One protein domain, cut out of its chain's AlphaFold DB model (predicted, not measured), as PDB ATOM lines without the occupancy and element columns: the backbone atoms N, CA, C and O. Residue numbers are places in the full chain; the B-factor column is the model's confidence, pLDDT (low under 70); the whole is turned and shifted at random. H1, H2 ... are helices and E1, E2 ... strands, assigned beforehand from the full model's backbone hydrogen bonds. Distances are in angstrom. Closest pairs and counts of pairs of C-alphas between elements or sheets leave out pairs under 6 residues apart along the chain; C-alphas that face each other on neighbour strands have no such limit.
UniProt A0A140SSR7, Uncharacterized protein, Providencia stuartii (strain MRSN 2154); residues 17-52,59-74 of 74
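This is residues 17 to 52 and 59 to 74 of the 74 residues of an uncharacterized protein of Providencia stuartii (strain MRSN 2154) (UniProt A0A140SSR7). What would one see first? A long, thin rod: a ribbon of two antiparallel strands, E1 and E2, makes one half, with the short helix H1 at its far end, and the chain runs on from E1 through residues 35 to 39 to H2, which lies across the other end. The short helix H3 sits between H2 and the ribbon, and residues 47 to 52 stick out, of which 47 to 48 belong to H2. What is it made of? The printed part has 52 residues, with three named helices and two named strands in the order H1, E1, H2, H3, E2, a mixed class of helices and strands. How large is it? It is extended, with a radius of gyration of the C-alphas of 15.9 A and spans of 46 by 22 by 18 A.

Where are the strands? E1 is residues 29 to 34, 16.0 A from first to last C-alpha, beginning at C-alpha 29 at (103.413, 180.868, 174.496). E2 is residues 68 to 73, 16.3 A long, ending at C-alpha 73 at (107.255, 181.680, 174.091). Where are the helices? H1 is residues 23 to 26, 5.2 A, and H3 is residues 61 to 64, 5.5 A. H2, residues 40 to 48, is 12.2 A long and begins at C-alpha 40 at (96.047, 214.241, 175.498).

How do the strands pair? E1 and E2 are antiparallel neighbours, with 163 degrees between their directions; C-alphas 31 and 71 face each other at 4.5 A. N 30 and O 72 are within hydrogen-bond range at 2.8 A, as are N 68 and O 34 at 2.9 A. What stands by the helices? H1 and E2 are near each other, with 5 pairs of C-alphas within 10 A. H2 and H3 are close but not clearly touching; their closest C-alphas, of Ala 46 and Leu 61, are 7.8 A apart. H1 is apart from H2 and H3, E1 from H3, and H2 from E2. What do the helix backbones show? In H2 every O i to N i+4 pair is within hydrogen-bond range, while H1 and H3 are too short for such a pair; of their single O i to N i+3 pairs, the one in H3 is within range and the one in H1 is not.

What is the greatest extent? The two C-alphas farthest apart, of Ser 27 and Asn 52, are 47.2 A apart. Where is the cut? Residues 53 to 58, in the link from H2 to H3, are not printed; C-alphas 52 and 59 are 15.1 A apart. Are any links long? Of the links that are printed whole, H1 to E1, E1 to H2 and H3 to E2 are tight. Where is confidence low? The mean pLDDT of the printed part is 88.0, and residues 51, 52 and 59 are under 70.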
ATOM      1  N   GLN A  17      90.603 188.024 175.332       92.19
ATOM      2  CA  GLN A  17      89.986 186.786 174.845       92.19
ATOM      3  C   GLN A  17      89.574 186.869 173.371       92.19
ATOM      4  O   GLN A  17      89.344 185.839 172.743       92.19
ATOM      5  N   ALA A  18      89.490 188.077 172.810       93.62
ATOM      6  CA  ALA A  18      89.213 188.277 171.391       93.62
ATOM      7  C   ALA A  18      90.427 187.996 170.492       93.62
ATOM      8  O   ALA A  18      90.271 187.890 169.276       93.62
ATOM      9  N   VAL A  19      91.622 187.869 171.073       92.50
ATOM     10  CA  VAL A  19      92.820 187.439 170.357       92.50
ATOM     11  C   VAL A  19      93.025 185.955 170.646       92.50
ATOM     12  O   VAL A  19      93.060 185.545 171.805       92.50
ATOM     13  N   ILE A  20      93.146 185.143 169.596       91.25
ATOM     14  CA  ILE A  20      93.216 183.680 169.700       91.25
ATOM     15  C   ILE A  20      94.544 183.207 169.111       91.25
ATOM     16  O   ILE A  20      94.869 183.524 167.966       91.25
ATOM     17  N   LEU A  21      95.300 182.434 169.890       89.75
ATOM     18  CA  LEU A  21      96.453 181.687 169.395       89.75
ATOM     19  C   LEU A  21      96.011 180.315 168.881       89.75
ATOM     20  O   LEU A  21      95.024 179.748 169.347       89.75
ATOM     21  N   SER A  22      96.757 179.749 167.930       90.69
ATOM     22  CA  SER A  22      96.547 178.351 167.551       90.69
ATOM     23  C   SER A  22      96.858 177.431 168.734       90.69
ATOM     24  O   SER A  22      97.770 177.706 169.513       90.69
ATOM     25  N   ASN A  23      96.167 176.292 168.825       86.56
ATOM     26  CA  ASN A  23      96.349 175.322 169.919       86.56
ATOM     27  C   ASN A  23      97.815 174.897 170.123       86.56
ATOM     28  O   ASN A  23      98.242 174.619 171.238       86.56
ATOM     29  N   THR A  24      98.597 174.853 169.041       86.19
ATOM     30  CA  THR A  24     100.032 174.553 169.089       86.19
ATOM     31  C   THR A  24     100.824 175.611 169.862       86.19
ATOM     32  O   THR A  24     101.666 175.257 170.682       86.19
ATOM     33  N   LEU A  25     100.530 176.894 169.639       87.81
ATOM     34  CA  LEU A  25     101.216 178.032 170.253       87.81
ATOM     35  C   LEU A  25     100.716 178.309 171.669       87.81
ATOM     36  O   LEU A  25     101.515 178.666 172.526       87.81
ATOM     37  N   ASP A  26      99.427 178.110 171.937       86.44
ATOM     38  CA  ASP A  26      98.828 178.392 173.250       86.44
ATOM     39  C   ASP A  26      99.455 177.548 174.380       86.44
ATOM     40  O   ASP A  26      99.586 177.993 175.515       86.44
ATOM     41  N   SER A  27      99.945 176.347 174.048       88.94
ATOM     42  CA  SER A  27     100.653 175.478 174.999       88.94
ATOM     43  C   SER A  27     102.091 175.913 175.326       88.94
ATOM     44  O   SER A  27     102.639 175.479 176.338       88.94
ATOM     45  N   GLN A  28     102.710 176.747 174.483       93.06
ATOM     46  CA  GLN A  28     104.137 177.112 174.563       93.06
ATOM     47  C   GLN A  28     104.364 178.616 174.737       93.06
ATOM     48  O   GLN A  28     105.476 179.048 175.042       93.06
ATOM     49  N   CYS A  29     103.324 179.423 174.542       93.69
ATOM     50  CA  CYS A  29     103.413 180.868 174.496       93.69
ATOM     51  C   CYS A  29     102.346 181.515 175.369       93.69
ATOM     52  O   CYS A  29     101.188 181.112 175.390       93.69
ATOM     53  N   LYS A  30     102.727 182.604 176.031       91.81
ATOM     54  CA  LYS A  30     101.801 183.515 176.688       91.81
ATOM     55  C   LYS A  30     101.581 184.734 175.806       91.81
ATOM     56  O   LYS A  30     102.538 185.385 175.387       91.81
ATOM     57  N   MET A  31     100.316 185.069 175.579       93.12
ATOM     58  CA  MET A  31      99.921 186.280 174.872       93.12
ATOM     59  C   MET A  31      99.419 187.354 175.833       93.12
ATOM     60  O   MET A  31      98.845 187.065 176.883       93.12
ATOM     61  N   THR A  32      99.631 188.616 175.480       94.81
ATOM     62  CA  THR A  32      99.093 189.773 176.197       94.81
ATOM     63  C   THR A  32      98.710 190.859 175.199       94.81
ATOM     64  O   THR A  32      99.497 191.199 174.320       94.81
ATOM     65  N   LEU A  33      97.497 191.380 175.327       96.12
ATOM     66  CA  LEU A  33      96.981 192.542 174.625       96.12
ATOM     67  C   LEU A  33      97.256 193.768 175.498       96.12
ATOM     68  O   LEU A  33      96.885 193.810 176.670       96.12
ATOM     69  N   ASN A  34      97.941 194.752 174.933       95.38
ATOM     70  CA  ASN A  34      98.269 196.005 175.587       95.38
ATOM     71  C   ASN A  34      97.529 197.148 174.896       95.38
ATOM     72  O   ASN A  34      97.680 197.345 173.688       95.38
ATOM     73  N   GLU A  35      96.766 197.905 175.681       93.81
ATOM     74  CA  GLU A  35      96.131 199.134 175.215       93.81
ATOM     75  C   GLU A  35      97.180 200.209 174.891       93.81
ATOM     76  O   GLU A  35      98.231 200.267 175.547       93.81
ATOM     77  N   PRO A  36      96.921 201.070 173.892       92.06
ATOM     78  CA  PRO A  36      97.780 202.206 173.612       92.06
ATOM     79  C   PRO A  36      97.711 203.212 174.769       92.06
ATOM     80  O   PRO A  36      96.641 203.524 175.290       92.06
ATOM     81  N   ASN A  37      98.864 203.751 175.160       91.31
ATOM     82  CA  ASN A  37      98.937 204.825 176.145       91.31
ATOM     83  C   ASN A  37      99.062 206.170 175.420       91.31
ATOM     84  O   ASN A  37     100.167 206.659 175.193       91.31
ATOM     85  N   VAL A  38      97.922 206.722 175.003       91.06
ATOM     86  CA  VAL A  38      97.854 207.976 174.242       91.06
ATOM     87  C   VAL A  38      97.690 209.154 175.195       91.06
ATOM     88  O   VAL A  38      96.698 209.231 175.921       91.06
ATOM     89  N   THR A  39      98.631 210.096 175.160       92.81
ATOM     90  CA  THR A  39      98.533 211.352 175.915       92.81
ATOM     91  C   THR A  39      97.537 212.313 175.263       92.81
ATOM     92  O   THR A  39      97.311 212.269 174.052       92.81
ATOM     93  N   ASP A  40      96.958 213.227 176.048       92.12
ATOM     94  CA  ASP A  40      96.047 214.241 175.498       92.12
ATOM     95  C   ASP A  40      96.751 215.155 174.484       92.12
ATOM     96  O   ASP A  40      96.164 215.499 173.465       92.12
ATOM     97  N   GLU A  41      98.029 215.475 174.702       90.94
ATOM     98  CA  GLU A  41      98.849 216.237 173.753       90.94
ATOM     99  C   GLU A  41      98.944 215.543 172.388       90.94
ATOM    100  O   GLU A  41      98.676 216.160 171.357       90.94
ATOM    101  N   LEU A  42      99.240 214.239 172.372       88.00
ATOM    102  CA  LEU A  42      99.313 213.455 171.140       88.00
ATOM    103  C   LEU A  42      97.942 213.336 170.458       88.00
ATOM    104  O   LEU A  42      97.850 213.371 169.231       88.00
ATOM    105  N   ARG A  43      96.865 213.232 171.248       87.56
ATOM    106  CA  ARG A  43      95.489 213.234 170.736       87.56
ATOM    107  C   ARG A  43      95.144 214.569 170.071       87.56
ATOM    108  O   ARG A  43      94.608 214.567 168.966       87.56
ATOM    109  N   PHE A  44      95.472 215.695 170.705       88.25
ATOM    110  CA  PHE A  44      95.235 217.023 170.136       88.25
ATOM    111  C   PHE A  44      96.079 217.278 168.893       88.25
ATOM    112  O   PHE A  44      95.562 217.826 167.921       88.25
ATOM    113  N   TYR A  45      97.335 216.828 168.890       86.44
ATOM    114  CA  TYR A  45      98.172 216.854 167.695       86.44
ATOM    115  C   TYR A  45      97.495 216.109 166.538       86.44
ATOM    116  O   TYR A  45      97.283 216.711 165.488       86.44
ATOM    117  N   ALA A  46      97.051 214.865 166.753       83.81
ATOM    118  CA  ALA A  46      96.365 214.084 165.724       83.81
ATOM    119  C   ALA A  46      95.082 214.763 165.204       83.81
ATOM    120  O   ALA A  46      94.803 214.697 164.012       83.81
ATOM    121  N   TYR A  47      94.324 215.453 166.065       82.31
ATOM    122  CA  TYR A  47      93.141 216.226 165.655       82.31
ATOM    123  C   TYR A  47      93.462 217.501 164.874       82.31
ATOM    124  O   TYR A  47      92.621 217.970 164.111       82.31
ATOM    125  N   SER A  48      94.643 218.083 165.083       84.06
ATOM    126  CA  SER A  48      95.080 219.295 164.382       84.06
ATOM    127  C   SER A  48      95.556 219.035 162.951       84.06
ATOM    128  O   SER A  48      95.682 219.982 162.177       84.06
ATOM    129  N   LEU A  49      95.821 217.772 162.600       80.69
ATOM    130  CA  LEU A  49      96.266 217.391 161.264       80.69
ATOM    131  C   LEU A  49      95.121 217.539 160.256       80.69
ATOM    132  O   LEU A  49      94.018 217.034 160.464       80.69
ATOM    133  N   ASP A  50      95.397 218.222 159.147       70.88
ATOM    134  CA  ASP A  50      94.447 218.355 158.045       70.88
ATOM    135  C   ASP A  50      94.283 217.005 157.335       70.88
ATOM    136  O   ASP A  50      95.244 216.439 156.818       70.88
ATOM    137  N   ILE A  51      93.045 216.511 157.262       63.94
ATOM    138  CA  ILE A  51      92.681 215.276 156.552       63.94
ATOM    139  C   ILE A  51      93.016 215.309 155.050       63.94
ATOM    140  O   ILE A  51      93.065 214.256 154.418       63.94
ATOM    141  N   ASN A  52      93.222 216.498 154.471       63.06
ATOM    142  CA  ASN A  52      93.564 216.685 153.057       63.06
ATOM    143  C   ASN A  52      95.072 216.764 152.805       63.06
ATOM    144  O   ASN A  52      95.496 216.752 151.648       63.06
ATOM    145  N   THR A  59     104.508 208.429 158.957       65.88
ATOM    146  CA  THR A  59     103.744 207.169 158.870       65.88
ATOM    147  C   THR A  59     103.600 206.450 160.219       65.88
ATOM    148  O   THR A  59     102.942 205.410 160.302       65.88
ATOM    149  N   THR A  60     104.193 206.981 161.294       79.88
ATOM    150  CA  THR A  60     104.266 206.315 162.601       79.88
ATOM    151  C   THR A  60     103.200 206.782 163.583       79.88
ATOM    152  O   THR A  60     102.955 206.080 164.567       79.88
ATOM    153  N   LEU A  61     102.506 207.895 163.314       84.44
ATOM    154  CA  LEU A  61     101.463 208.420 164.201       84.44
ATOM    155  C   LEU A  61     100.407 207.360 164.535       84.44
ATOM    156  O   LEU A  61     100.087 207.159 165.703       84.44
ATOM    157  N   GLY A  62      99.934 206.611 163.535       82.25
ATOM    158  CA  GLY A  62      98.960 205.534 163.742       82.25
ATOM    159  C   GLY A  62      99.435 204.454 164.725       82.25
ATOM    160  O   GLY A  62      98.624 203.905 165.469       82.25
ATOM    161  N   LEU A  63     100.747 204.198 164.811       87.06
ATOM    162  CA  LEU A  63     101.320 203.231 165.758       87.06
ATOM    163  C   LEU A  63     101.141 203.659 167.217       87.06
ATOM    164  O   LEU A  63     101.106 202.802 168.099       87.06
ATOM    165  N   GLN A  64     101.023 204.962 167.481       89.81
ATOM    166  CA  GLN A  64     100.828 205.477 168.836       89.81
ATOM    167  C   GLN A  64      99.418 205.189 169.365       89.81
ATOM    168  O   GLN A  64      99.225 205.081 170.573       89.81
ATOM    169  N   PHE A  65      98.450 205.013 168.463       90.00
ATOM    170  CA  PHE A  65      97.044 204.751 168.782       90.00
ATOM    171  C   PHE A  65      96.668 203.267 168.653       90.00
ATOM    172  O   PHE A  65      95.531 202.897 168.933       90.00
ATOM    173  N   ALA A  66      97.598 202.404 168.234       91.00
ATOM    174  CA  ALA A  66      97.334 200.988 168.007       91.00
ATOM    175  C   ALA A  66      97.532 200.140 169.276       91.00
ATOM    176  O   ALA A  66      98.523 200.281 169.999       91.00
ATOM    177  N   GLN A  67      96.625 199.184 169.499       94.38
ATOM    178  CA  GLN A  67      96.837 198.111 170.471       94.38
ATOM    179  C   GLN A  67      98.029 197.236 170.063       94.38
ATOM    180  O   GLN A  67      98.283 197.009 168.878       94.38
ATOM    181  N   LYS A  68      98.741 196.692 171.053       94.44
ATOM    182  CA  LYS A  68      99.884 195.797 170.826       94.44
ATOM    183  C   LYS A  68      99.576 194.403 171.344       94.44
ATOM    184  O   LYS A  68      99.165 194.240 172.487       94.44
ATOM    185  N   VAL A  69      99.839 193.393 170.521       94.56
ATOM    186  CA  VAL A  69      99.809 191.990 170.939       94.56
ATOM    187  C   VAL A  69     101.242 191.536 171.185       94.56
ATOM    188  O   VAL A  69     102.051 191.468 170.261       94.56
ATOM    189  N   LYS A  70     101.570 191.237 172.440       94.69
ATOM    190  CA  LYS A  70     102.854 190.662 172.835       94.69
ATOM    191  C   LYS A  70     102.704 189.156 172.995       94.69
ATOM    192  O   LYS A  70     101.840 188.701 173.737       94.69
ATOM    193  N   ILE A  71     103.580 188.401 172.341       94.00
ATOM    194  CA  ILE A  71     103.663 186.944 172.464       94.00
ATOM    195  C   ILE A  71     105.047 186.611 173.020       94.00
ATOM    196  O   ILE A  71     106.057 187.084 172.500       94.00
ATOM    197  N   ALA A  72     105.092 185.839 174.101       94.12
ATOM    198  CA  ALA A  72     106.324 185.351 174.707       94.12
ATOM    199  C   ALA A  72     106.259 183.827 174.803       94.12
ATOM    200  O   ALA A  72     105.372 183.304 175.474       94.12
ATOM    201  N   CYS A  73     107.182 183.140 174.137       93.31
ATOM    202  CA  CYS A  73     107.255 181.680 174.091       93.31
ATOM    203  C   CYS A  73     108.458 181.166 174.888       93.31
ATOM    204  O   CYS A  73     109.433 181.904 175.054       93.31
ATOM    205  N   GLN A  74     108.356 179.939 175.399       80.19
ATOM    206  CA  GLN A  74     109.438 179.232 176.093       80.19
ATOM    207  C   GLN A  74     110.288 178.402 175.132       80.19
ATOM    208  O   GLN A  74     109.716 177.867 174.156       80.19
TER     209      GLN A  74